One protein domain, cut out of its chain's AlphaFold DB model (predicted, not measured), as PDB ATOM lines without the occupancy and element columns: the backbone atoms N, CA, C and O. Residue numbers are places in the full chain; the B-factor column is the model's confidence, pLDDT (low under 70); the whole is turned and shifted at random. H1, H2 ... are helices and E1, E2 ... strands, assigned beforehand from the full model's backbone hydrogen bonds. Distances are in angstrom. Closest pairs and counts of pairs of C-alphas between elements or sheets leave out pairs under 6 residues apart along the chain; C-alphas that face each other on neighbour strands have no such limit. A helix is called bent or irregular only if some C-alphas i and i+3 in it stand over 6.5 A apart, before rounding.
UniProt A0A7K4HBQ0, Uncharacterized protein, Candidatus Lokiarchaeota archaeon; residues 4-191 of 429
ATOM      1  N   SER A   4     185.102 249.703 114.918       58.84
ATOM      2  CA  SER A   4     186.495 249.915 115.323       58.84
ATOM      3  C   SER A   4     186.707 249.867 116.846       58.84
ATOM      4  O   SER A   4     187.714 249.343 117.311       58.84
ATOM      5  N   ASN A   5     185.736 250.319 117.654       67.06
ATOM      6  CA  ASN A   5     185.919 250.361 119.109       67.06
ATOM      7  C   ASN A   5     185.892 248.960 119.741       67.06
ATOM      8  O   ASN A   5     186.664 248.697 120.651       67.06
ATOM      9  N   ILE A   6     185.053 248.042 119.252       78.56
ATOM     10  CA  ILE A   6     184.917 246.687 119.825       78.56
ATOM     11  C   ILE A   6     186.182 245.850 119.584       78.56
ATOM     12  O   ILE A   6     186.558 245.029 120.419       78.56
ATOM     13  N   TYR A   7     186.869 246.099 118.466       85.19
ATOM     14  CA  TYR A   7     188.090 245.393 118.092       85.19
ATOM     15  C   TYR A   7     189.178 245.492 119.169       85.19
ATOM     16  O   TYR A   7     189.797 244.485 119.505       85.19
ATOM     17  N   TYR A   8     189.363 246.668 119.779       85.44
ATOM     18  CA  TYR A   8     190.370 246.859 120.826       85.44
ATOM     19  C   TYR A   8     190.122 245.976 122.054       85.44
ATOM     20  O   TYR A   8     191.068 245.389 122.573       85.44
ATOM     21  N   GLY A   9     188.868 245.825 122.493       85.19
ATOM     22  CA  GLY A   9     188.517 244.931 123.603       85.19
ATOM     23  C   GLY A   9     188.921 243.483 123.327       85.19
ATOM     24  O   GLY A   9     189.548 242.844 124.173       85.19
ATOM     25  N   ILE A  10     188.654 242.996 122.111       88.50
ATOM     26  CA  ILE A  10     189.028 241.641 121.680       88.50
ATOM     27  C   ILE A  10     190.555 241.493 121.627       88.50
ATOM     28  O   ILE A  10     191.101 240.566 122.222       88.50
ATOM     29  N   VAL A  11     191.256 242.421 120.965       91.06
ATOM     30  CA  VAL A  11     192.718 242.351 120.809       91.06
ATOM     31  C   VAL A  11     193.429 242.374 122.157       91.06
ATOM     32  O   VAL A  11     194.291 241.532 122.396       91.06
ATOM     33  N   PHE A  12     193.056 243.285 123.061       92.62
ATOM     34  CA  PHE A  12     193.677 243.348 124.386       92.62
ATOM     35  C   PHE A  12     193.361 242.118 125.240       92.62
ATOM     36  O   PHE A  12     194.208 241.719 126.036       92.62
ATOM     37  N   SER A  13     192.202 241.480 125.052       89.75
ATOM     38  CA  SER A  13     191.884 240.208 125.721       89.75
ATOM     39  C   SER A  13     192.787 239.078 125.233       89.75
ATOM     40  O   SER A  13     193.388 238.378 126.044       89.75
ATOM     41  N   CYS A  14     192.950 238.937 123.913       90.00
ATOM     42  CA  CYS A  14     193.861 237.948 123.334       90.00
ATOM     43  C   CYS A  14     195.308 238.181 123.787       90.00
ATOM     44  O   CYS A  14     196.009 237.234 124.135       90.00
ATOM     45  N   LEU A  15     195.747 239.444 123.818       92.38
ATOM     46  CA  LEU A  15     197.102 239.801 124.229       92.38
ATOM     47  C   LEU A  15     197.329 239.525 125.721       92.38
ATOM     48  O   LEU A  15     198.373 238.989 126.076       92.38
ATOM     49  N   ALA A  16     196.341 239.803 126.578       91.56
ATOM     50  CA  ALA A  16     196.399 239.478 128.002       91.56
ATOM     51  C   ALA A  16     196.613 237.977 128.235       91.56
ATOM     52  O   ALA A  16     197.532 237.589 128.955       91.56
ATOM     53  N   VAL A  17     195.818 237.132 127.573       88.62
ATOM     54  CA  VAL A  17     195.940 235.671 127.689       88.62
ATOM     55  C   VAL A  17     197.280 235.182 127.144       88.62
ATOM     56  O   VAL A  17     197.925 234.350 127.773       88.62
ATOM     57  N   PHE A  18     197.739 235.727 126.016       88.56
ATOM     58  CA  PHE A  18     199.028 235.364 125.429       88.56
ATOM     59  C   PHE A  18     200.213 235.727 126.336       88.56
ATOM     60  O   PHE A  18     201.095 234.902 126.565       88.56
ATOM     61  N   VAL A  19     200.222 236.941 126.895       90.50
ATOM     62  CA  VAL A  19     201.267 237.392 127.829       90.50
ATOM     63  C   VAL A  19     201.250 236.552 129.102       90.50
ATOM     64  O   VAL A  19     202.308 236.119 129.558       90.50
ATOM     65  N   PHE A  20     200.065 236.271 129.644       89.38
ATOM     66  CA  PHE A  20     199.923 235.388 130.796       89.38
ATOM     67  C   PHE A  20     200.446 233.981 130.496       89.38
ATOM     68  O   PHE A  20     201.221 233.448 131.282       89.38
ATOM     69  N   PHE A  21     200.108 233.412 129.338       85.81
ATOM     70  CA  PHE A  21     200.594 232.097 128.930       85.81
ATOM     71  C   PHE A  21     202.125 232.050 128.856       85.81
ATOM     72  O   PHE A  21     202.725 231.093 129.346       85.81
ATOM     73  N   ILE A  22     202.760 233.082 128.287       86.75
ATOM     74  CA  ILE A  22     204.223 233.169 128.224       86.75
ATOM     75  C   ILE A  22     204.817 233.222 129.631       86.75
ATOM     76  O   ILE A  22     205.695 232.429 129.955       86.75
ATOM     77  N   ILE A  23     204.339 234.138 130.473       88.19
ATOM     78  CA  ILE A  23     204.904 234.335 131.811       88.19
ATOM     79  C   ILE A  23     204.682 233.091 132.675       88.19
ATOM     80  O   ILE A  23     205.627 232.582 133.274       88.19
ATOM     81  N   ASN A  24     203.461 232.562 132.707       84.81
ATOM     82  CA  ASN A  24     203.124 231.438 133.568       84.81
ATOM     83  C   ASN A  24     203.877 230.163 133.165       84.81
ATOM     84  O   ASN A  24     204.482 229.527 134.019       84.81
ATOM     85  N   ASN A  25     203.922 229.815 131.874       82.69
ATOM     86  CA  ASN A  25     204.570 228.568 131.450       82.69
ATOM     87  C   ASN A  25     206.095 228.688 131.360       82.69
ATOM     88  O   ASN A  25     206.804 227.799 131.825       82.69
ATOM     89  N   PHE A  26     206.624 229.772 130.783       83.69
ATOM     90  CA  PHE A  26     208.067 229.871 130.544       83.69
ATOM     91  C   PHE A  26     208.841 230.429 131.734       83.69
ATOM     92  O   PHE A  26     209.993 230.041 131.913       83.69
ATOM     93  N   VAL A  27     208.253 231.319 132.541       85.56
ATOM     94  CA  VAL A  27     208.944 231.885 133.712       85.56
ATOM     95  C   VAL A  27     208.647 231.047 134.947       85.56
ATOM     96  O   VAL A  27     209.568 230.471 135.521       85.56
ATOM     97  N   PHE A  28     207.376 230.937 135.337       84.19
ATOM     98  CA  PHE A  28     207.005 230.239 136.571       84.19
ATOM     99  C   PHE A  28     207.059 228.724 136.427       84.19
ATOM    100  O   PHE A  28     207.620 228.076 137.301       84.19
ATOM    101  N   GLY A  29     206.584 228.164 135.312       82.00
ATOM    102  CA  GLY A  29     206.695 226.731 135.033       82.00
ATOM    103  C   GLY A  29     208.149 226.254 135.053       82.00
ATOM    104  O   GLY A  29     208.473 225.298 135.753       82.00
ATOM    105  N   SER A  30     209.050 226.976 134.379       83.69
ATOM    106  CA  SER A  30     210.486 226.662 134.409       83.69
ATOM    107  C   SER A  30     211.112 226.853 135.793       83.69
ATOM    108  O   SER A  30     211.943 226.047 136.194       83.69
ATOM    109  N   ALA A  31     210.741 227.905 136.532       84.31
ATOM    110  CA  ALA A  31     211.280 228.152 137.870       84.31
ATOM    111  C   ALA A  31     210.823 227.090 138.879       84.31
ATOM    112  O   ALA A  31     211.640 226.579 139.637       84.31
ATOM    113  N   ILE A  32     209.539 226.726 138.862       84.12
ATOM    114  CA  ILE A  32     208.973 225.684 139.726       84.12
ATOM    115  C   ILE A  32     209.593 224.331 139.373       84.12
ATOM    116  O   ILE A  32     210.078 223.662 140.276       84.12
ATOM    117  N   GLY A  33     209.678 223.976 138.086       82.56
ATOM    118  CA  GLY A  33     210.315 222.729 137.645       82.56
ATOM    119  C   GLY A  33     211.830 222.670 137.883       82.56
ATOM    120  O   GLY A  33     212.401 221.589 137.896       82.56
ATOM    121  N   PHE A  34     212.499 223.811 138.078       83.44
ATOM    122  CA  PHE A  34     213.906 223.848 138.493       83.44
ATOM    123  C   PHE A  34     214.078 223.651 140.004       83.44
ATOM    124  O   PHE A  34     215.077 223.090 140.445       83.44
ATOM    125  N   ILE A  35     213.136 224.158 140.805       83.00
ATOM    126  CA  ILE A  35     213.188 224.074 142.271       83.00
ATOM    127  C   ILE A  35     212.658 222.719 142.762       83.00
ATOM    128  O   ILE A  35     213.147 222.200 143.764       83.00
ATOM    129  N   TYR A  36     211.678 222.148 142.061       82.19
ATOM    130  CA  TYR A  36     210.972 220.936 142.453       82.19
ATOM    131  C   TYR A  36     210.927 219.942 141.290       82.19
ATOM    132  O   TYR A  36     210.348 220.241 140.248       82.19
ATOM    133  N   ASP A  37     211.494 218.750 141.494       75.00
ATOM    134  CA  ASP A  37     211.447 217.658 140.508       75.00
ATOM    135  C   ASP A  37     210.019 217.111 140.326       75.00
ATOM    136  O   ASP A  37     209.622 216.756 139.217       75.00
ATOM    137  N   ASP A  38     209.241 217.064 141.412       78.56
ATOM    138  CA  ASP A  38     207.832 216.670 141.408       78.56
ATOM    139  C   ASP A  38     207.054 217.476 142.463       78.56
ATOM    140  O   ASP A  38     207.265 217.348 143.673       78.56
ATOM    141  N   THR A  39     206.153 218.342 141.999       77.69
ATOM    142  CA  THR A  39     205.305 219.176 142.861       77.69
ATOM    143  C   THR A  39     204.245 218.369 143.610       77.69
ATOM    144  O   THR A  39     203.767 218.815 144.655       77.69
ATOM    145  N   GLN A  40     203.874 217.190 143.104       76.94
ATOM    146  CA  GLN A  40     202.846 216.349 143.703       76.94
ATOM    147  C   GLN A  40     203.350 215.715 145.001       76.94
ATOM    148  O   GLN A  40     202.670 215.805 146.017       76.94
ATOM    149  N   ILE A  41     204.601 215.245 145.023       78.38
ATOM    150  CA  ILE A  41     205.242 214.682 146.227       78.38
ATOM    151  C   ILE A  41     205.222 215.678 147.395       78.38
ATOM    152  O   ILE A  41     204.932 215.313 148.530       78.38
ATOM    153  N   ILE A  42     205.516 216.953 147.134       77.62
ATOM    154  CA  ILE A  42     205.561 217.990 148.181       77.62
ATOM    155  C   ILE A  42     204.160 218.340 148.681       77.62
ATOM    156  O   ILE A  42     203.985 218.644 149.860       77.62
ATOM    157  N   THR A  43     203.170 218.287 147.794       78.19
ATOM    158  CA  THR A  43     201.770 218.553 148.136       78.19
ATOM    159  C   THR A  43     201.182 217.405 148.957       78.19
ATOM    160  O   THR A  43     200.543 217.659 149.976       78.19
ATOM    161  N   ASP A  44     201.477 216.157 148.584       80.38
ATOM    162  CA  ASP A  44     201.053 214.952 149.306       80.38
ATOM    163  C   ASP A  44     201.651 214.927 150.724       80.38
ATOM    164  O   ASP A  44     200.913 214.828 151.704       80.38
ATOM    165  N   LEU A  45     202.957 215.204 150.859       77.81
ATOM    166  CA  LEU A  45     203.633 215.341 152.161       77.81
ATOM    167  C   LEU A  45     203.048 216.464 153.033       77.81
ATOM    168  O   LEU A  45     203.144 216.433 154.265       77.81
ATOM    169  N   ALA A  46     202.465 217.491 152.411       79.50
ATOM    170  CA  ALA A  46     201.829 218.590 153.118       79.50
ATOM    171  C   ALA A  46     200.395 218.268 153.566       79.50
ATOM    172  O   ALA A  46     199.867 219.001 154.412       79.50
ATOM    173  N   ASN A  47     199.789 217.184 153.071       82.25
ATOM    174  CA  ASN A  47     198.428 216.782 153.407       82.25
ATOM    175  C   ASN A  47     198.289 216.514 154.913       82.25
ATOM    176  O   ASN A  47     199.127 215.878 155.556       82.25
ATOM    177  N   PHE A  48     197.213 217.033 155.495       78.31
ATOM    178  CA  PHE A  48     196.895 216.891 156.909       78.31
ATOM    179  C   PHE A  48     196.613 215.429 157.296       78.31
ATOM    180  O   PHE A  48     196.876 215.033 158.434       78.31
ATOM    181  N   ALA A  49     196.074 214.636 156.361       69.38
ATOM    182  CA  ALA A  49     195.672 213.249 156.583       69.38
ATOM    183  C   ALA A  49     196.836 212.245 156.510       69.38
ATOM    184  O   ALA A  49     196.716 211.145 157.058       69.38
ATOM    185  N   GLU A  50     197.959 212.598 155.877       66.25
ATOM    186  CA  GLU A  50     199.112 211.704 155.801       66.25
ATOM    187  C   GLU A  50     199.842 211.626 157.150       66.25
ATOM    188  O   GLU A  50     200.405 212.588 157.677       66.25
ATOM    189  N   SER A  51     199.828 210.430 157.743       53.78
ATOM    190  CA  SER A  51     200.449 210.133 159.032       53.78
ATOM    191  C   SER A  51     201.949 209.857 158.868       53.78
ATOM    192  O   SER A  51     202.393 208.713 158.984       53.78
ATOM    193  N   GLY A  52     202.732 210.898 158.581       65.25
ATOM    194  CA  GLY A  52     204.185 210.816 158.424       65.25
ATOM    195  C   GLY A  52     204.937 211.916 159.185       65.25
ATOM    196  O   GLY A  52     204.415 213.019 159.365       65.25
ATOM    197  N   PRO A  53     206.163 211.654 159.675       67.50
ATOM    198  CA  PRO A  53     207.031 212.708 160.182       67.50
ATOM    199  C   PRO A  53     207.525 213.584 159.020       67.50
ATOM    200  O   PRO A  53     208.358 213.142 158.239       67.50
ATOM    201  N   VAL A  54     207.025 214.818 158.927       75.06
ATOM    202  CA  VAL A  54     207.443 215.799 157.907       75.06
ATOM    203  C   VAL A  54     208.604 216.636 158.432       75.06
ATOM    204  O   VAL A  54     208.505 217.240 159.510       75.06
ATOM    205  N   TYR A  55     209.696 216.691 157.671       80.12
ATOM    206  CA  TYR A  55     210.874 217.480 158.022       80.12
ATOM    207  C   TYR A  55     210.661 218.975 157.739       80.12
ATOM    208  O   TYR A  55     209.863 219.384 156.898       80.12
ATOM    209  N   LEU A  56     211.435 219.825 158.420       77.12
ATOM    210  CA  LEU A  56     211.342 221.282 158.264       77.12
ATOM    211  C   LEU A  56     211.582 221.752 156.815       77.12
ATOM    212  O   LEU A  56     210.927 222.692 156.374       77.12
ATOM    213  N   TYR A  57     212.495 221.117 156.070       80.19
ATOM    214  CA  TYR A  57     212.777 221.513 154.683       80.19
ATOM    215  C   TYR A  57     211.600 221.216 153.739       80.19
ATOM    216  O   TYR A  57     211.362 221.988 152.819       80.19
ATOM    217  N   GLU A  58     210.841 220.146 153.994       80.25
ATOM    218  CA  GLU A  58     209.651 219.766 153.217       80.25
ATOM    219  C   GLU A  58     208.518 220.757 153.479       80.25
ATOM    220  O   GLU A  58     207.894 221.253 152.546       80.25
ATOM    221  N   SER A  59     208.333 221.140 154.748       81.44
ATOM    222  CA  SER A  59     207.390 222.190 155.146       81.44
ATOM    223  C   SER A  59     207.704 223.537 154.491       81.44
ATOM    224  O   SER A  59     206.812 224.170 153.936       81.44
ATOM    225  N   LEU A  60     208.963 223.984 154.544       84.25
ATOM    226  CA  LEU A  60     209.372 225.245 153.916       84.25
ATOM    227  C   LEU A  60     209.286 225.171 152.387       84.25
ATOM    228  O   LEU A  60     208.948 226.160 151.739       84.25
ATOM    229  N   GLY A  61     209.570 223.998 151.815       85.38
ATOM    230  CA  GLY A  61     209.378 223.718 150.398       85.38
ATOM    231  C   GLY A  61     207.918 223.883 149.984       85.38
ATOM    232  O   GLY A  61     207.653 224.549 148.987       85.38
ATOM    233  N   PHE A  62     206.975 223.364 150.770       85.75
ATOM    234  CA  PHE A  62     205.545 223.536 150.524       85.75
ATOM    235  C   PHE A  62     205.092 225.004 150.633       85.75
ATOM    236  O   PHE A  62     204.381 225.504 149.760       85.75
ATOM    237  N   ASP A  63     205.553 225.733 151.652       86.88
ATOM    238  CA  ASP A  63     205.245 227.163 151.804       86.88
ATOM    239  C   ASP A  63     205.752 227.990 150.614       86.88
ATOM    240  O   ASP A  63     205.031 228.835 150.077       86.88
ATOM    241  N   LEU A  64     206.979 227.720 150.158       88.44
ATOM    242  CA  LEU A  64     207.554 228.379 148.989       88.44
ATOM    243  C   LEU A  64     206.776 228.042 147.707       88.44
ATOM    244  O   LEU A  64     206.517 228.943 146.907       88.44
ATOM    245  N   LEU A  65     206.346 226.787 147.537       86.88
ATOM    246  CA  LEU A  65     205.524 226.361 146.402       86.88
ATOM    247  C   LEU A  65     204.180 227.102 146.378       86.88
ATOM    248  O   LEU A  65     203.775 227.584 145.319       86.88
ATOM    249  N   ASN A  66     203.526 227.269 147.533       85.38
ATOM    250  CA  ASN A  66     202.287 228.044 147.648       85.38
ATOM    251  C   ASN A  66     202.494 229.516 147.310       85.38
ATOM    252  O   ASN A  66     201.694 230.092 146.576       85.38
ATOM    253  N   ILE A  67     203.562 230.136 147.820       87.25
ATOM    254  CA  ILE A  67     203.868 231.542 147.529       87.25
ATOM    255  C   ILE A  67     204.104 231.726 146.028       87.25
ATOM    256  O   ILE A  67     203.525 232.628 145.422       87.25
ATOM    257  N   LEU A  68     204.917 230.862 145.412       87.25
ATOM    258  CA  LEU A  68     205.195 230.918 143.976       87.25
ATOM    259  C   LEU A  68     203.927 230.694 143.151       87.25
ATOM    260  O   LEU A  68     203.664 231.467 142.231       87.25
ATOM    261  N   SER A  69     203.110 229.706 143.517       83.31
ATOM    262  CA  SER A  69     201.838 229.408 142.847       83.31
ATOM    263  C   SER A  69     200.830 230.547 142.996       83.31
ATOM    264  O   SER A  69     200.196 230.938 142.020       83.31
ATOM    265  N   PHE A  70     200.724 231.153 144.181       84.88
ATOM    266  CA  PHE A  70     199.872 232.316 144.423       84.88
ATOM    267  C   PHE A  70     200.304 233.519 143.577       84.88
ATOM    268  O   PHE A  70     199.474 234.172 142.939       84.88
ATOM    269  N   VAL A  71     201.609 233.801 143.521       87.50
ATOM    270  CA  VAL A  71     202.140 234.884 142.687       87.50
ATOM    271  C   VAL A  71     201.870 234.606 141.206       87.50
ATOM    272  O   VAL A  71     201.364 235.485 140.506       87.50
ATOM    273  N   ALA A  72     202.148 233.387 140.742       84.31
ATOM    274  CA  ALA A  72     201.981 232.980 139.350       84.31
ATOM    275  C   ALA A  72     200.518 233.032 138.888       84.31
ATOM    276  O   ALA A  72     200.202 233.616 137.852       84.31
ATOM    277  N   LEU A  73     199.616 232.445 139.675       80.62
ATOM    278  CA  LEU A  73     198.240 232.185 139.259       80.62
ATOM    279  C   LEU A  73     197.265 233.289 139.653       80.62
ATOM    280  O   LEU A  73     196.289 233.511 138.937       80.62
ATOM    281  N   VAL A  74     197.500 233.983 140.768       83.25
ATOM    282  CA  VAL A  74     196.573 235.006 141.275       83.25
ATOM    283  C   VAL A  74     197.110 236.399 140.990       83.25
ATOM    284  O   VAL A  74     196.456 237.185 140.303       83.25
ATOM    285  N   VAL A  75     198.310 236.715 141.486       87.12
ATOM    286  CA  VAL A  75     198.857 238.079 141.412       87.12
ATOM    287  C   VAL A  75     199.131 238.479 139.967       87.12
ATOM    288  O   VAL A  75     198.689 239.539 139.525       87.12
ATOM    289  N   ILE A  76     199.816 237.631 139.203       88.81
ATOM    290  CA  ILE A  76     200.179 237.938 137.815       88.81
ATOM    291  C   ILE A  76     198.954 237.972 136.910       88.81
ATOM    292  O   ILE A  76     198.818 238.912 136.127       88.81
ATOM    293  N   SER A  77     198.034 237.017 137.055       86.94
ATOM    294  CA  SER A  77     196.756 237.027 136.335       86.94
ATOM    295  C   SER A  77     195.998 238.330 136.557       86.94
ATOM    296  O   SER A  77     195.574 238.968 135.593       86.94
ATOM    297  N   LEU A  78     195.890 238.772 137.816       87.88
ATOM    298  CA  LEU A  78     195.225 240.022 138.165       87.88
ATOM    299  C   LEU A  78     195.950 241.232 137.566       87.88
ATOM    300  O   LEU A  78     195.308 242.077 136.947       87.88
ATOM    301  N   ILE A  79     197.277 241.313 137.703       90.25
ATOM    302  CA  ILE A  79     198.079 242.423 137.166       90.25
ATOM    303  C   ILE A  79     197.907 242.528 135.649       90.25
ATOM    304  O   ILE A  79     197.625 243.611 135.135       90.25
ATOM    305  N   ILE A  80     198.042 241.414 134.930       91.50
ATOM    306  CA  ILE A  80     197.909 241.377 133.472       91.50
ATOM    307  C   ILE A  80     196.488 241.779 133.070       91.50
ATOM    308  O   ILE A  80     196.322 242.685 132.251       91.50
ATOM    309  N   ALA A  81     195.468 241.164 133.676       89.62
ATOM    310  CA  ALA A  81     194.071 241.468 133.383       89.62
ATOM    311  C   ALA A  81     193.760 242.959 133.573       89.62
ATOM    312  O   ALA A  81     193.151 243.596 132.713       89.62
ATOM    313  N   VAL A  82     194.235 243.536 134.679       89.88
ATOM    314  CA  VAL A  82     194.013 244.942 135.010       89.88
ATOM    315  C   VAL A  82     194.744 245.876 134.049       89.88
ATOM    316  O   VAL A  82     194.156 246.850 133.577       89.88
ATOM    317  N   ILE A  83     196.005 245.589 133.713       90.75
ATOM    318  CA  ILE A  83     196.775 246.400 132.758       90.75
ATOM    319  C   ILE A  83     196.059 246.442 131.405       90.75
ATOM    320  O   ILE A  83     195.864 247.521 130.843       90.75
ATOM    321  N   PHE A  84     195.628 245.289 130.893       92.00
ATOM    322  CA  PHE A  84     194.992 245.209 129.581       92.00
ATOM    323  C   PHE A  84     193.560 245.746 129.561       92.00
ATOM    324  O   PHE A  84     193.179 246.377 128.573       92.00
ATOM    325  N   LEU A  85     192.791 245.597 130.644       89.00
ATOM    326  CA  LEU A  85     191.488 246.252 130.768       89.00
ATOM    327  C   LEU A  85     191.645 247.777 130.836       89.00
ATOM    328  O   LEU A  85     190.912 248.498 130.163       89.00
ATOM    329  N   ASN A  86     192.639 248.285 131.568       86.62
ATOM    330  CA  ASN A  86     192.941 249.716 131.606       86.62
ATOM    331  C   ASN A  86     193.327 250.256 130.216       86.62
ATOM    332  O   ASN A  86     192.795 251.274 129.770       86.62
ATOM    333  N   LEU A  87     194.176 249.533 129.476       86.44
ATOM    334  CA  LEU A  87     194.486 249.871 128.085       86.44
ATOM    335  C   LEU A  87     193.223 249.860 127.210       86.44
ATOM    336  O   LEU A  87     192.981 250.819 126.480       86.44
ATOM    337  N   SER A  88     192.373 248.839 127.329       86.69
ATOM    338  CA  SER A  88     191.093 248.782 126.616       86.69
ATOM    339  C   SER A  88     190.206 249.998 126.918       86.69
ATOM    340  O   SER A  88     189.695 250.621 125.986       86.69
ATOM    341  N   MET A  89     190.076 250.390 128.191       84.25
ATOM    342  CA  MET A  89     189.316 251.576 128.607       84.25
ATOM    343  C   MET A  89     189.884 252.864 128.008       84.25
ATOM    344  O   MET A  89     189.119 253.716 127.548       84.25
ATOM    345  N   LYS A  90     191.215 252.982 127.940       81.12
ATOM    346  CA  LYS A  90     191.889 254.123 127.312       81.12
ATOM    347  C   LYS A  90     191.549 254.238 125.820       81.12
ATOM    348  O   LYS A  90     191.199 255.322 125.363       81.12
ATOM    349  N   TYR A  91     191.618 253.139 125.066       81.50
ATOM    350  CA  TYR A  91     191.430 253.173 123.608       81.50
ATOM    351  C   TYR A  91     189.963 253.196 123.166       81.50
ATOM    352  O   TYR A  91     189.630 253.860 122.187       81.50
ATOM    353  N   MET A  92     189.063 252.505 123.872       76.81
ATOM    354  CA  MET A  92     187.646 252.442 123.485       76.81
ATOM    355  C   MET A  92     186.836 253.658 123.940       76.81
ATOM    356  O   MET A  92     185.693 253.814 123.503       76.81
ATOM    357  N   LYS A  93     187.410 254.505 124.809       68.94
ATOM    358  CA  LYS A  93     186.840 255.769 125.322       68.94
ATOM    359  C   LYS A  93     185.469 255.650 126.012       68.94
ATOM    360  O   LYS A  93     184.886 256.655 126.415       68.94
ATOM    361  N   SER A  94     184.961 254.428 126.180       75.38
ATOM    362  CA  SER A  94     183.741 254.076 126.900       75.38
ATOM    363  C   SER A  94     184.053 252.917 127.835       75.38
ATOM    364  O   SER A  94     184.279 251.794 127.388       75.38
ATOM    365  N   MET A  95     184.038 253.200 129.138       76.44
ATOM    366  CA  MET A  95     184.323 252.218 130.183       76.44
ATOM    367  C   MET A  95     183.379 251.012 130.100       76.44
ATOM    368  O   MET A  95     183.823 249.867 130.149       76.44
ATOM    369  N   PHE A  96     182.082 251.268 129.916       80.94
ATOM    370  CA  PHE A  96     181.073 250.216 129.827       80.94
ATOM    371  C   PHE A  96     181.331 249.273 128.645       80.94
ATOM    372  O   PHE A  96     181.334 248.056 128.813       80.94
ATOM    373  N   LEU A  97     181.607 249.826 127.459       82.56
ATOM    374  CA  LEU A  97     181.855 249.013 126.270       82.56
ATOM    375  C   LEU A  97     183.173 248.230 126.381       82.56
ATOM    376  O   LEU A  97     183.244 247.095 125.912       82.56
ATOM    377  N   SER A  98     184.201 248.797 127.022       84.25
ATOM    378  CA  SER A  98     185.449 248.080 127.310       84.25
ATOM    379  C   SER A  98     185.216 246.874 128.197       84.25
ATOM    380  O   SER A  98     185.642 245.783 127.845       84.25
ATOM    381  N   ILE A  99     184.489 247.032 129.304       86.06
ATOM    382  CA  ILE A  99     184.187 245.919 130.210       86.06
ATOM    383  C   ILE A  99     183.347 244.856 129.488       86.06
ATOM    384  O   ILE A  99     183.676 243.673 129.551       86.06
ATOM    385  N   LEU A 100     182.315 245.278 128.749       88.19
ATOM    386  CA  LEU A 100     181.396 244.385 128.037       88.19
ATOM    387  C   LEU A 100     182.067 243.599 126.903       88.19
ATOM    388  O   LEU A 100     181.587 242.537 126.531       88.19
ATOM    389  N   THR A 101     183.159 244.104 126.334       89.00
ATOM    390  CA  THR A 101     183.885 243.407 125.264       89.00
ATOM    391  C   THR A 101     185.084 242.631 125.794       89.00
ATOM    392  O   THR A 101     185.302 241.502 125.370       89.00
ATOM    393  N   TYR A 102     185.836 243.194 126.741       90.50
ATOM    394  CA  TYR A 102     187.040 242.581 127.289       90.50
ATOM    395  C   TYR A 102     186.722 241.367 128.170       90.50
ATOM    396  O   TYR A 102     187.237 240.278 127.936       90.50
ATOM    397  N   ILE A 103     185.832 241.518 129.158       89.12
ATOM    398  CA  ILE A 103     185.581 240.463 130.151       89.12
ATOM    399  C   ILE A 103     184.980 239.199 129.515       89.12
ATOM    400  O   ILE A 103     185.512 238.120 129.770       89.12
ATOM    401  N   PRO A 104     183.944 239.263 128.652       90.62
ATOM    402  CA  PRO A 104     183.396 238.051 128.043       90.62
ATOM    403  C   PRO A 104     184.393 237.326 127.143       90.62
ATOM    404  O   PRO A 104     184.462 236.101 127.178       90.62
ATOM    405  N   VAL A 105     185.203 238.062 126.374       89.62
ATOM    406  CA  VAL A 105     186.245 237.457 125.530       89.62
ATOM    407  C   VAL A 105     187.313 236.802 126.402       89.62
ATOM    408  O   VAL A 105     187.708 235.672 126.131       89.62
ATOM    409  N   LEU A 106     187.731 237.462 127.482       89.19
ATOM    410  CA  LEU A 106     188.684 236.915 128.445       89.19
ATOM    411  C   LEU A 106     188.161 235.634 129.116       89.19
ATOM    412  O   LEU A 106     188.920 234.677 129.269       89.19
ATOM    413  N   ILE A 107     186.872 235.589 129.472       88.25
ATOM    414  CA  ILE A 107     186.205 234.397 130.020       88.25
ATOM    415  C   ILE A 107     186.197 233.271 128.988       88.25
ATOM    416  O   ILE A 107     186.643 232.171 129.299       88.25
ATOM    417  N   ILE A 108     185.743 233.541 127.758       88.31
ATOM    418  CA  ILE A 108     185.682 232.539 126.682       88.31
ATOM    419  C   ILE A 108     187.071 231.959 126.418       88.31
ATOM    420  O   ILE A 108     187.225 230.741 126.387       88.31
ATOM    421  N   LEU A 109     188.087 232.816 126.281       86.62
ATOM    422  CA  LEU A 109     189.462 232.370 126.081       86.62
ATOM    423  C   LEU A 109     189.948 231.543 127.273       86.62
ATOM    424  O   LEU A 109     190.470 230.453 127.071       86.62
ATOM    425  N   SER A 110     189.724 231.999 128.507       84.81
ATOM    426  CA  SER A 110     190.146 231.258 129.705       84.81
ATOM    427  C   SER A 110     189.493 229.873 129.787       84.81
ATOM    428  O   SER A 110     190.179 228.900 130.083       84.81
ATOM    429  N   VAL A 111     188.206 229.751 129.441       83.19
ATOM    430  CA  VAL A 111     187.499 228.459 129.367       83.19
ATOM    431  C   VAL A 111     188.053 227.578 128.245       83.19
ATOM    432  O   VAL A 111     188.258 226.383 128.448       83.19
ATOM    433  N   MET A 112     188.342 228.143 127.069       81.56
ATOM    434  CA  MET A 112     188.944 227.384 125.969       81.56
ATOM    435  C   MET A 112     190.306 226.798 126.352       81.56
ATOM    436  O   MET A 112     190.576 225.647 126.024       81.56
ATOM    437  N   PHE A 113     191.142 227.551 127.071       75.38
ATOM    438  CA  PHE A 113     192.439 227.056 127.546       75.38
ATOM    439  C   PHE A 113     192.299 225.879 128.524       75.38
ATOM    440  O   PHE A 113     193.070 224.927 128.425       75.38
ATOM    441  N   VAL A 114     191.273 225.887 129.386       72.38
ATOM    442  CA  VAL A 114     190.952 224.741 130.258       72.38
ATOM    443  C   VAL A 114     190.554 223.511 129.431       72.38
ATOM    444  O   VAL A 114     191.022 222.408 129.698       72.38
ATOM    445  N   ILE A 115     189.731 223.684 128.389       71.94
ATOM    446  CA  ILE A 115     189.239 222.573 127.549       71.94
ATOM    447  C   ILE A 115     190.352 221.962 126.684       71.94
ATOM    448  O   ILE A 115     190.362 220.754 126.457       71.94
ATOM    449  N   ILE A 116     191.283 222.778 126.183       68.12
ATOM    450  CA  ILE A 116     192.358 222.332 125.277       68.12
ATOM    451  C   ILE A 116     193.437 221.523 126.028       68.12
ATOM    452  O   ILE A 116     194.283 220.891 125.397       68.12
ATOM    453  N   GLY A 117     193.394 221.475 127.364       56.72
ATOM    454  CA  GLY A 117     194.282 220.625 128.159       56.72
ATOM    455  C   GLY A 117     195.742 221.078 128.138       56.72
ATOM    456  O   GLY A 117     196.636 220.305 128.476       56.72
ATOM    457  N   THR A 118     196.014 222.327 127.747       56.91
ATOM    458  CA  THR A 118     197.312 222.937 128.041       56.91
ATOM    459  C   THR A 118     197.453 223.001 129.555       56.91
ATOM    460  O   THR A 118     196.546 223.501 130.208       56.91
ATOM    461  N   ALA A 119     198.570 222.512 130.094       48.44
ATOM    462  CA  ALA A 119     198.854 222.314 131.523       48.44
ATOM    463  C   ALA A 119     198.830 223.582 132.417       48.44
ATOM    464  O   ALA A 119     199.373 223.574 133.517       48.44
ATOM    465  N   GLY A 120     198.236 224.685 131.961       55.69
ATOM    466  CA  GLY A 120     198.109 225.929 132.700       55.69
ATOM    467  C   GLY A 120     196.653 226.262 132.997       55.69
ATOM    468  O   GLY A 120     195.798 226.228 132.112       55.69
ATOM    469  N   ASN A 121     196.398 226.672 134.238       66.56
ATOM    470  CA  ASN A 121     195.196 227.415 134.603       66.56
ATOM    471  C   ASN A 121     195.028 228.609 133.656       66.56
ATOM    472  O   ASN A 121     196.007 229.288 133.350       66.56
ATOM    473  N   GLY A 122     193.810 228.872 133.182       71.94
ATOM    474  CA  GLY A 122     193.523 230.086 132.419       71.94
ATOM    475  C   GLY A 122     193.778 231.349 133.250       71.94
ATOM    476  O   GLY A 122     193.838 231.298 134.478       71.94
ATOM    477  N   LEU A 123     193.875 232.503 132.581       79.69
ATOM    478  CA  LEU A 123     194.028 233.803 133.250       79.69
ATOM    479  C   LEU A 123     192.877 234.064 134.243       79.69
ATOM    480  O   LEU A 123     193.081 234.662 135.295       79.69
ATOM    481  N   ILE A 124     191.678 233.560 133.939       78.94
ATOM    482  CA  ILE A 124     190.628 233.340 134.936       78.94
ATOM    483  C   ILE A 124     190.614 231.855 135.298       78.94
ATOM    484  O   ILE A 124     190.301 231.012 134.452       78.94
ATOM    485  N   ASN A 125     190.930 231.544 136.555       74.94
ATOM    486  CA  ASN A 125     190.914 230.173 137.041       74.94
ATOM    487  C   ASN A 125     189.506 229.779 137.523       74.94
ATOM    488  O   ASN A 125     189.052 230.222 138.577       74.94
ATOM    489  N   PHE A 126     188.827 228.935 136.742       69.00
ATOM    490  CA  PHE A 126     187.502 228.390 137.066       69.00
ATOM    491  C   PHE A 126     187.547 227.053 137.817       69.00
ATOM    492  O   PHE A 126     186.499 226.556 138.219       69.00
ATOM    493  N   SER A 127     188.736 226.481 138.011       64.25
ATOM    494  CA  SER A 127     188.954 225.249 138.769       64.25
ATOM    495  C   SER A 127     190.094 225.454 139.774       64.25
ATOM    496  O   SER A 127     191.140 224.822 139.642       64.25
ATOM    497  N   PRO A 128     189.957 226.380 140.743       63.81
ATOM    498  CA  PRO A 128     190.954 226.502 141.795       63.81
ATOM    499  C   PRO A 128     190.993 225.197 142.593       63.81
ATOM    500  O   PRO A 128     189.938 224.668 142.941       63.81
ATOM    501  N   ASP A 129     192.188 224.694 142.891       62.28
ATOM    502  CA  ASP A 129     192.342 223.563 143.801       62.28
ATOM    503  C   ASP A 129     191.732 223.940 145.159       62.28
ATOM    504  O   ASP A 129     192.091 224.953 145.766       62.28
ATOM    505  N   ILE A 130     190.746 223.165 145.616       63.56
ATOM    506  CA  ILE A 130     190.012 223.445 146.857       63.56
ATOM    507  C   ILE A 130     190.718 222.718 147.994       63.56
ATOM    508  O   ILE A 130     190.187 221.787 148.598       63.56
ATOM    509  N   TYR A 131     191.931 223.160 148.298       68.31
ATOM    510  CA  TYR A 131     192.547 222.819 149.564       68.31
ATOM    511  C   TYR A 131     192.472 223.984 150.537       68.31
ATOM    512  O   TYR A 131     192.673 225.151 150.200       68.31
ATOM    513  N   TRP A 132     192.150 223.660 151.781       75.81
ATOM    514  CA  TRP A 132     192.146 224.613 152.873       75.81
ATOM    515  C   TRP A 132     193.504 224.570 153.549       75.81
ATOM    516  O   TRP A 132     194.022 223.505 153.881       75.81
ATOM    517  N   ILE A 133     194.076 225.747 153.767       80.81
ATOM    518  CA  ILE A 133     195.334 225.875 154.487       80.81
ATOM    519  C   ILE A 133     195.036 225.840 155.988       80.81
ATOM    520  O   ILE A 133     194.247 226.638 156.496       80.81
ATOM    521  N   THR A 134     195.678 224.920 156.703       84.44
ATOM    522  CA  THR A 134     195.578 224.764 158.159       84.44
ATOM    523  C   THR A 134     196.962 224.604 158.794       84.44
ATOM    524  O   THR A 134     197.976 224.542 158.102       84.44
ATOM    525  N   GLY A 135     197.022 224.574 160.125       83.56
ATOM    526  CA  GLY A 135     198.248 224.339 160.885       83.56
ATOM    527  C   GLY A 135     198.336 222.903 161.406       83.56
ATOM    528  O   GLY A 135     197.377 222.389 161.978       83.56
ATOM    529  N   GLN A 136     199.505 222.274 161.280       82.88
ATOM    530  CA  GLN A 136     199.817 220.973 161.885       82.88
ATOM    531  C   GLN A 136     201.190 221.019 162.562       82.88
ATOM    532  O   GLN A 136     202.052 221.807 162.186       82.88
ATOM    533  N   SER A 137     201.423 220.194 163.585       78.12
ATOM    534  CA  SER A 137     202.755 220.105 164.192       78.12
ATOM    535  C   SER A 137     203.702 219.318 163.282       78.12
ATOM    536  O   SER A 137     203.393 218.200 162.879       78.12
ATOM    537  N   SER A 138     204.885 219.866 163.024       77.06
ATOM    538  CA  SER A 138     206.049 219.161 162.482       77.06
ATOM    539  C   SER A 138     207.127 219.020 163.552       77.06
ATOM    540  O   SER A 138     207.032 219.630 164.624       77.06
ATOM    541  N   PHE A 139     208.150 218.204 163.288       75.06
ATOM    542  CA  PHE A 139     209.318 218.147 164.156       75.06
ATOM    543  C   PHE A 139     210.622 218.024 163.373       75.06
ATOM    544  O   PHE A 139     210.674 217.465 162.282       75.06
ATOM    545  N   THR A 140     211.705 218.506 163.971       79.38
ATOM    546  CA  THR A 140     213.069 218.276 163.491       79.38
ATOM    547  C   THR A 140     213.926 217.708 164.615       79.38
ATOM    548  O   THR A 140     213.760 218.077 165.780       79.38
ATOM    549  N   SER A 141     214.807 216.762 164.287       79.56
ATOM    550  CA  SER A 141     215.723 216.148 165.250       79.56
ATOM    551  C   SER A 141     217.099 216.787 165.112       79.56
ATOM    552  O   SER A 141     217.798 216.551 164.130       79.56
ATOM    553  N   ILE A 142     217.490 217.595 166.096       82.00
ATOM    554  CA  ILE A 142     218.806 218.239 166.142       82.00
ATOM    555  C   ILE A 142     219.534 217.692 167.371       82.00
ATOM    556  O   ILE A 142     219.045 217.808 168.493       82.00
ATOM    557  N   PHE A 143     220.683 217.044 167.161       85.69
ATOM    558  CA  PHE A 143     221.465 216.381 168.221       85.69
ATOM    559  C   PHE A 143     220.663 215.376 169.077       85.69
ATOM    560  O   PHE A 143     220.939 215.201 170.259       85.69
ATOM    561  N   GLY A 144     219.654 214.719 168.493       83.00
ATOM    562  CA  GLY A 144     218.788 213.760 169.194       83.00
ATOM    563  C   GLY A 144     217.623 214.386 169.971       83.00
ATOM    564  O   GLY A 144     216.788 213.652 170.498       83.00
ATOM    565  N   PHE A 145     217.516 215.718 170.007       84.88
ATOM    566  CA  PHE A 145     216.367 216.429 170.566       84.88
ATOM    567  C   PHE A 145     215.336 216.721 169.476       84.88
ATOM    568  O   PHE A 145     215.677 217.247 168.416       84.88
ATOM    569  N   ARG A 146     214.065 216.399 169.749       82.12
ATOM    570  CA  ARG A 146     212.941 216.729 168.864       82.12
ATOM    571  C   ARG A 146     212.438 218.134 169.174       82.12
ATOM    572  O   ARG A 146     211.892 218.372 170.249       82.12
ATOM    573  N   PHE A 147     212.598 219.037 168.220       82.69
ATOM    574  CA  PHE A 147     212.005 220.369 168.247       82.69
ATOM    575  C   PHE A 147     210.700 220.333 167.471       82.69
ATOM    576  O   PHE A 147     210.704 219.931 166.311       82.69
ATOM    577  N   TYR A 148     209.607 220.743 168.109       81.69
ATOM    578  CA  TYR A 148     208.289 220.805 167.489       81.69
ATOM    579  C   TYR A 148     208.024 222.217 166.976       81.69
ATOM    580  O   TYR A 148     208.225 223.192 167.701       81.69
ATOM    581  N   THR A 149     207.563 222.321 165.736       80.88
ATOM    582  CA  THR A 149     207.211 223.585 165.080       80.88
ATOM    583  C   THR A 149     205.815 223.488 164.483       80.88
ATOM    584  O   THR A 149     205.347 222.394 164.168       80.88
ATOM    585  N   LEU A 150     205.131 224.620 164.333       84.31
ATOM    586  CA  LEU A 150     203.885 224.675 163.575       84.31
ATOM    587  C   LEU A 150     204.235 224.770 162.085       84.31
ATOM    588  O   LEU A 150     205.012 225.643 161.706       84.31
ATOM    589  N   ARG A 151     203.675 223.880 161.265       84.81
ATOM    590  CA  ARG A 151     203.767 223.918 159.804       84.81
ATOM    591  C   ARG A 151     202.418 224.186 159.161       84.81
ATOM    592  O   ARG A 151     201.378 223.846 159.728       84.81
ATOM    593  N   THR A 152     202.467 224.710 157.947       87.25
ATOM    594  CA  THR A 152     201.334 224.742 157.029       87.25
ATOM    595  C   THR A 152     200.998 223.318 156.579       87.25
ATOM    596  O   THR A 152     201.885 222.512 156.277       87.25
ATOM    597  N   ALA A 153     199.714 222.990 156.572       85.00
ATOM    598  CA  ALA A 153     199.182 221.725 156.099       85.00
ATOM    599  C   ALA A 153     197.963 221.966 155.208       85.00
ATOM    600  O   ALA A 153     197.262 222.973 155.335       85.00
ATOM    601  N   VAL A 154     197.736 221.021 154.308       84.12
ATOM    602  CA  VAL A 154     196.675 221.046 153.304       84.12
ATOM    603  C   VAL A 154     195.551 220.155 153.780       84.12
ATOM    604  O   VAL A 154     195.779 219.005 154.143       84.12
ATOM    605  N   PHE A 155     194.338 220.682 153.801       81.31
ATOM    606  CA  PHE A 155     193.145 219.904 154.070       81.31
ATOM    607  C   PHE A 155     192.278 219.888 152.816       81.31
ATOM    608  O   PHE A 155     191.796 220.942 152.398       81.31
ATOM    609  N   ASP A 156     192.085 218.712 152.225       73.31
ATOM    610  CA  ASP A 156     191.221 218.555 151.057       73.31
ATOM    611  C   ASP A 156     189.770 218.830 151.459       73.31
ATOM    612  O   ASP A 156     189.103 218.045 152.139       73.31
ATOM    613  N   GLY A 157     189.292 220.015 151.086       66.62
ATOM    614  CA  GLY A 157     187.940 220.451 151.375       66.62
ATOM    615  C   GLY A 157     186.991 219.880 150.335       66.62
ATOM    616  O   GLY A 157     186.675 220.559 149.360       66.62
ATOM    617  N   GLU A 158     186.504 218.654 150.533       68.31
ATOM    618  CA  GLU A 158     185.438 218.108 149.688       68.31
ATOM    619  C   GLU A 158     184.133 218.900 149.899       68.31
ATOM    620  O   GLU A 158     183.313 218.608 150.776       68.31
ATOM    621  N   LEU A 159     183.916 219.930 149.077       68.50
ATOM    622  CA  LEU A 159     182.636 220.627 148.994       68.50
ATOM    623  C   LEU A 159     181.620 219.693 148.329       68.50
ATOM    624  O   LEU A 159     181.473 219.665 147.109       68.50
ATOM    625  N   THR A 160     180.907 218.910 149.136       74.00
ATOM    626  CA  THR A 160     179.848 218.005 148.672       74.00
ATOM    627  C   THR A 160     178.454 218.567 148.969       74.00
ATOM    628  O   THR A 160     178.232 219.346 149.899       74.00
ATOM    629  N   GLY A 161     177.480 218.199 148.131       80.25
ATOM    630  CA  GLY A 161     176.073 218.558 148.317       80.25
ATOM    631  C   GLY A 161     175.796 220.067 148.285       80.25
ATOM    632  O   GLY A 161     176.173 220.769 147.347       80.25
ATOM    633  N   VAL A 162     175.091 220.563 149.306       81.06
ATOM    634  CA  VAL A 162     174.591 221.951 149.376       81.06
ATOM    635  C   VAL A 162     175.727 222.976 149.441       81.06
ATOM    636  O   VAL A 162     175.603 224.058 148.870       81.06
ATOM    637  N   LEU A 163     176.848 222.636 150.081       76.94
ATOM    638  CA  LEU A 163     177.993 223.541 150.219       76.94
ATOM    639  C   LEU A 163     178.640 223.863 148.870       76.94
ATOM    640  O   LEU A 163     179.025 225.007 148.647       76.94
ATOM    641  N   ASN A 164     178.684 222.897 147.948       78.38
ATOM    642  CA  ASN A 164     179.168 223.135 146.590       78.38
ATOM    643  C   ASN A 164     178.279 224.153 145.864       78.38
ATOM    644  O   ASN A 164     178.753 225.162 145.356       78.38
ATOM    645  N   ILE A 165     176.961 223.938 145.908       79.19
ATOM    646  CA  ILE A 165     175.985 224.810 145.239       79.19
ATOM    647  C   ILE A 165     176.077 226.246 145.771       79.19
ATOM    648  O   ILE A 165     176.038 227.196 144.990       79.19
ATOM    649  N   LEU A 166     176.238 226.411 147.087       82.44
ATOM    650  CA  LEU A 166     176.399 227.723 147.718       82.44
ATOM    651  C   LEU A 166     177.740 228.394 147.381       82.44
ATOM    652  O   LEU A 166     177.809 229.621 147.365       82.44
ATOM    653  N   ALA A 167     178.789 227.618 147.100       77.94
ATOM    654  CA  ALA A 167     180.108 228.140 146.755       77.94
ATOM    655  C   ALA A 167     180.232 228.563 145.281       77.94
ATOM    656  O   ALA A 167     181.045 229.440 144.986       77.94
ATOM    657  N   ILE A 168     179.413 228.016 144.367       77.88
ATOM    658  CA  ILE A 168     179.477 228.299 142.916       77.88
ATOM    659  C   ILE A 168     179.505 229.804 142.596       77.88
ATOM    660  O   ILE A 168     180.396 230.218 141.844       77.88
ATOM    661  N   PRO A 169     178.598 230.655 143.128       81.50
ATOM    662  CA  PRO A 169     178.612 232.079 142.802       81.50
ATOM    663  C   PRO A 169     179.936 232.738 143.184       81.50
ATOM    664  O   PRO A 169     180.488 233.512 142.408       81.50
ATOM    665  N   TYR A 170     180.482 232.398 144.351       80.31
ATOM    666  CA  TYR A 170     181.748 232.950 144.815       80.31
ATOM    667  C   TYR A 170     182.929 232.434 143.981       80.31
ATOM    668  O   TYR A 170     183.681 233.235 143.430       80.31
ATOM    669  N   GLN A 171     183.046 231.113 143.808       73.81
ATOM    670  CA  GLN A 171     184.156 230.477 143.091       73.81
ATOM    671  C   GLN A 171     184.279 230.967 141.645       73.81
ATOM    672  O   GLN A 171     185.389 231.194 141.165       73.81
ATOM    673  N   THR A 172     183.147 231.176 140.971       74.00
ATOM    674  CA  THR A 172     183.118 231.594 139.562       74.00
ATOM    675  C   THR A 172     183.281 233.100 139.375       74.00
ATOM    676  O   THR A 172     183.928 233.530 138.419       74.00
ATOM    677  N   THR A 173     182.713 233.927 140.261       81.62
ATOM    678  CA  THR A 173     182.653 235.382 140.034       81.62
ATOM    679  C   THR A 173     183.760 236.172 140.723       81.62
ATOM    680  O   THR A 173     184.052 237.285 140.282       81.62
ATOM    681  N   GLN A 174     184.428 235.622 141.746       82.56
ATOM    682  CA  GLN A 174     185.454 236.341 142.514       82.56
ATOM    683  C   GLN A 174     186.560 236.938 141.630       82.56
ATOM    684  O   GLN A 174     186.918 238.103 141.786       82.56
ATOM    685  N   TYR A 175     187.058 236.178 140.650       80.81
ATOM    686  CA  TYR A 175     188.118 236.635 139.754       80.81
ATOM    687  C   TYR A 175     187.632 237.775 138.859       80.81
ATOM    688  O   TYR A 175     188.333 238.769 138.687       80.81
ATOM    689  N   ILE A 176     186.404 237.670 138.348       83.88
ATOM    690  CA  ILE A 176     185.796 238.687 137.484       83.88
ATOM    691  C   ILE A 176     185.623 239.997 138.260       83.88
ATOM    692  O   ILE A 176     186.046 241.054 137.789       83.88
ATOM    693  N   PHE A 177     185.053 239.935 139.465       85.12
ATOM    694  CA  PHE A 177     184.861 241.120 140.300       85.12
ATOM    695  C   PHE A 177     186.183 241.734 140.749       85.12
ATOM    696  O   PHE A 177     186.309 242.955 140.706       85.12
ATOM    697  N   ASN A 178     187.184 240.921 141.099       85.44
ATOM    698  CA  ASN A 178     188.514 241.420 141.438       85.44
ATOM    699  C   ASN A 178     189.150 242.161 140.258       85.44
ATOM    700  O   ASN A 178     189.654 243.268 140.444       85.44
ATOM    701  N   ILE A 179     189.080 241.609 139.041       86.50
ATOM    702  CA  ILE A 179     189.595 242.278 137.838       86.50
ATOM    703  C   ILE A 179     188.880 243.615 137.631       86.50
ATOM    704  O   ILE A 179     189.550 244.628 137.444       86.50
ATOM    705  N   ILE A 180     187.545 243.650 137.700       85.44
ATOM    706  CA  ILE A 180     186.768 244.887 137.520       85.44
ATOM    707  C   ILE A 180     187.134 245.917 138.593       85.44
ATOM    708  O   ILE A 180     187.464 247.056 138.265       85.44
ATOM    709  N   PHE A 181     187.108 245.519 139.864       88.25
ATOM    710  CA  PHE A 181     187.358 246.404 140.996       88.25
ATOM    711  C   PHE A 181     188.766 247.000 140.946       88.25
ATOM    712  O   PHE A 181     188.920 248.222 140.934       88.25
ATOM    713  N   TRP A 182     189.797 246.159 140.833       86.88
ATOM    714  CA  TRP A 182     191.182 246.629 140.788       86.88
ATOM    715  C   TRP A 182     191.485 247.437 139.528       86.88
ATOM    716  O   TRP A 182     192.241 248.408 139.596       86.88
ATOM    717  N   SER A 183     190.845 247.114 138.401       85.31
ATOM    718  CA  SER A 183     190.959 247.926 137.184       85.31
ATOM    719  C   SER A 183     190.389 249.318 137.372       85.31
ATOM    720  O   SER A 183     191.005 250.285 136.931       85.31
ATOM    721  N   LEU A 184     189.249 249.438 138.051       85.75
ATOM    722  CA  LEU A 184     188.648 250.734 138.340       85.75
ATOM    723  C   LEU A 184     189.497 251.553 139.297       85.75
ATOM    724  O   LEU A 184     189.755 252.725 139.028       85.75
ATOM    725  N   VAL A 185     189.982 250.926 140.369       88.00
ATOM    726  CA  VAL A 185     190.893 251.567 141.319       88.00
ATOM    727  C   VAL A 185     192.118 252.109 140.585       88.00
ATOM    728  O   VAL A 185     192.411 253.294 140.693       88.00
ATOM    729  N   ILE A 186     192.791 251.297 139.765       85.81
ATOM    730  CA  ILE A 186     194.000 251.719 139.041       85.81
ATOM    731  C   ILE A 186     193.699 252.775 137.964       85.81
ATOM    732  O   ILE A 186     194.498 253.695 137.773       85.81
ATOM    733  N   PHE A 187     192.562 252.671 137.271       84.38
ATOM    734  CA  PHE A 187     192.140 253.649 136.265       84.38
ATOM    735  C   PHE A 187     191.894 255.032 136.880       84.38
ATOM    736  O   PHE A 187     192.353 256.037 136.338       84.38
ATOM    737  N   TYR A 188     191.213 255.086 138.027       85.44
ATOM    738  CA  TYR A 188     190.852 256.340 138.688       85.44
ATOM    739  C   TYR A 188     191.935 256.889 139.621       85.44
ATOM    740  O   TYR A 188     191.991 258.099 139.814       85.44
ATOM    741  N   MET A 189     192.840 256.056 140.145       86.12
ATOM    742  CA  MET A 189     193.904 256.477 141.071       86.12
ATOM    743  C   MET A 189     194.837 257.545 140.482       86.12
ATOM    744  O   MET A 189     195.387 258.353 141.221       86.12
ATOM    745  N   LYS A 190     195.017 257.566 139.157       83.12
ATOM    746  CA  LYS A 190     195.856 258.566 138.472       83.12
ATOM    747  C   LYS A 190     195.107 259.845 138.092       83.12
ATOM    748  O   LYS A 190     195.730 260.765 137.566       83.12
ATOM    749  N   LYS A 191     193.788 259.896 138.293       86.25
ATOM    750  CA  LYS A 191     192.960 261.039 137.908       86.25
ATOM    751  C   LYS A 191     192.795 262.009 139.071       86.25
ATOM    752  O   LYS A 191     192.676 261.610 140.226       86.25
TER     753      LYS A 191
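This is residues 4 to 191 of the 429 residues of an uncharacterized protein of Candidatus Lokiarchaeota archaeon (UniProt A0A7K4HBQ0). A long, bent two-stranded hairpin, E1 and E2, makes one end of an elongated, mostly helical body whose spine is the long helix H3, with H1 beside it and H4 folding back across their far end. The bent helix H5 comes in from one side: H5b crosses H3 and packs on it, while residues 160 to 166 stick out; the short H2 packs on H3 near the hairpin. The printed part has 188 residues, with five named helices and two named strands in the order H1 H2 H3 H4 E1 E2 H5; the sheet is E1 - E2, antiparallel, and the class is mostly helix. The whole is loose, with a radius of gyration of the C-alphas of 20.1 A, and spans 72 by 40 by 37 A.

The sheet is the hairpin of E1, residues 131 to 142, and E2, residues 145 to 156, antiparallel at 163 degrees. N 134 and O 153 are 2.9 A apart and N 147 and O 140 are 2.9 A apart, both within hydrogen-bond range. E1 bends by 59 degrees at residue 134 and E2 by 54 degrees at residue 150. H3, residues 56 to 92, comes closest to E2 with the C-alphas of Ser 59 and Arg 151, 6.1 A apart. H2, residues 39 to 46, comes closest to E2 with the C-alphas of Ala 46 and Ala 153, 5.1 A apart. H2 touches H3, closest at the C-alphas of Ile 42 and Phe 62, 6.0 A, opposite ways at a steep tilt of 58 degrees. H3 is the hub, touching four helices with H5 taken whole. H1, residues 4 to 35, touches it at a shallow tilt of 15 degrees, opposite ways; their closest C-alphas, of Asn 5 and Met 92, are 5.1 A apart. H4, residues 95 to 115, forms a helical hairpin with H3, touching residues 85 to 92 of H3 alone, at a steep tilt of 42 degrees; the closest C-alphas are those of Met 89 and Met 95, 5.3 A. H1 touches H4 with its residues 6 to 17 alone, closest at the C-alphas of Gly 9 and Tyr 102, 4.6 A. H1, H3 and H4 form an up and down bundle, each helix running against the one before it, though helix packing is mostly crossed, with one of five tilted touching pairs at a shallow tilt. H5, residues 162 to 189, was assigned as one helix by its hydrogen bonds but is bent, with C-alphas 172 and 175 7.1 A apart; its arms are H5a, residues 162 to 172, and H5b, residues 175 to 189. H5a is irregular, with C-alphas 166 and 169 6.9 A apart, and touches no helix. H5b touches H3 at a steep tilt of 61 degrees, closest at the C-alphas of Val 82 and Ser 183, 4.8 A. Every O i to N i+4 pair is within hydrogen-bond range in H2 and H5b, against 24 of 28 in H1, 31 of 33 in H3, 15 of 17 in H4 and 5 of 7 in H5a.

E1 begins at C-alpha 131, (192.547, 222.819, 149.564), and is 31.4 A long; E2 is 31.9 A. H3 is 52.4 A from C-alpha 56 to C-alpha 92, at (187.646, 252.442, 123.485). H1 begins at C-alpha 4, (186.495, 249.915, 115.323), and is 45.9 A. H4 is 30.2 A, H5b 20.7 A, H5a 16.2 A and H2 10.8 A.

The C-alphas farthest apart, of Ser 4 and Gly 144, are 72.5 A apart. The printed part has no cut. The link from H4 to E1, residues 116 to 130, is long. The mean pLDDT of the printed part is 81.0; 23 residues are under 70, among them 49 to 53, 116 to 121 and 126 to 131.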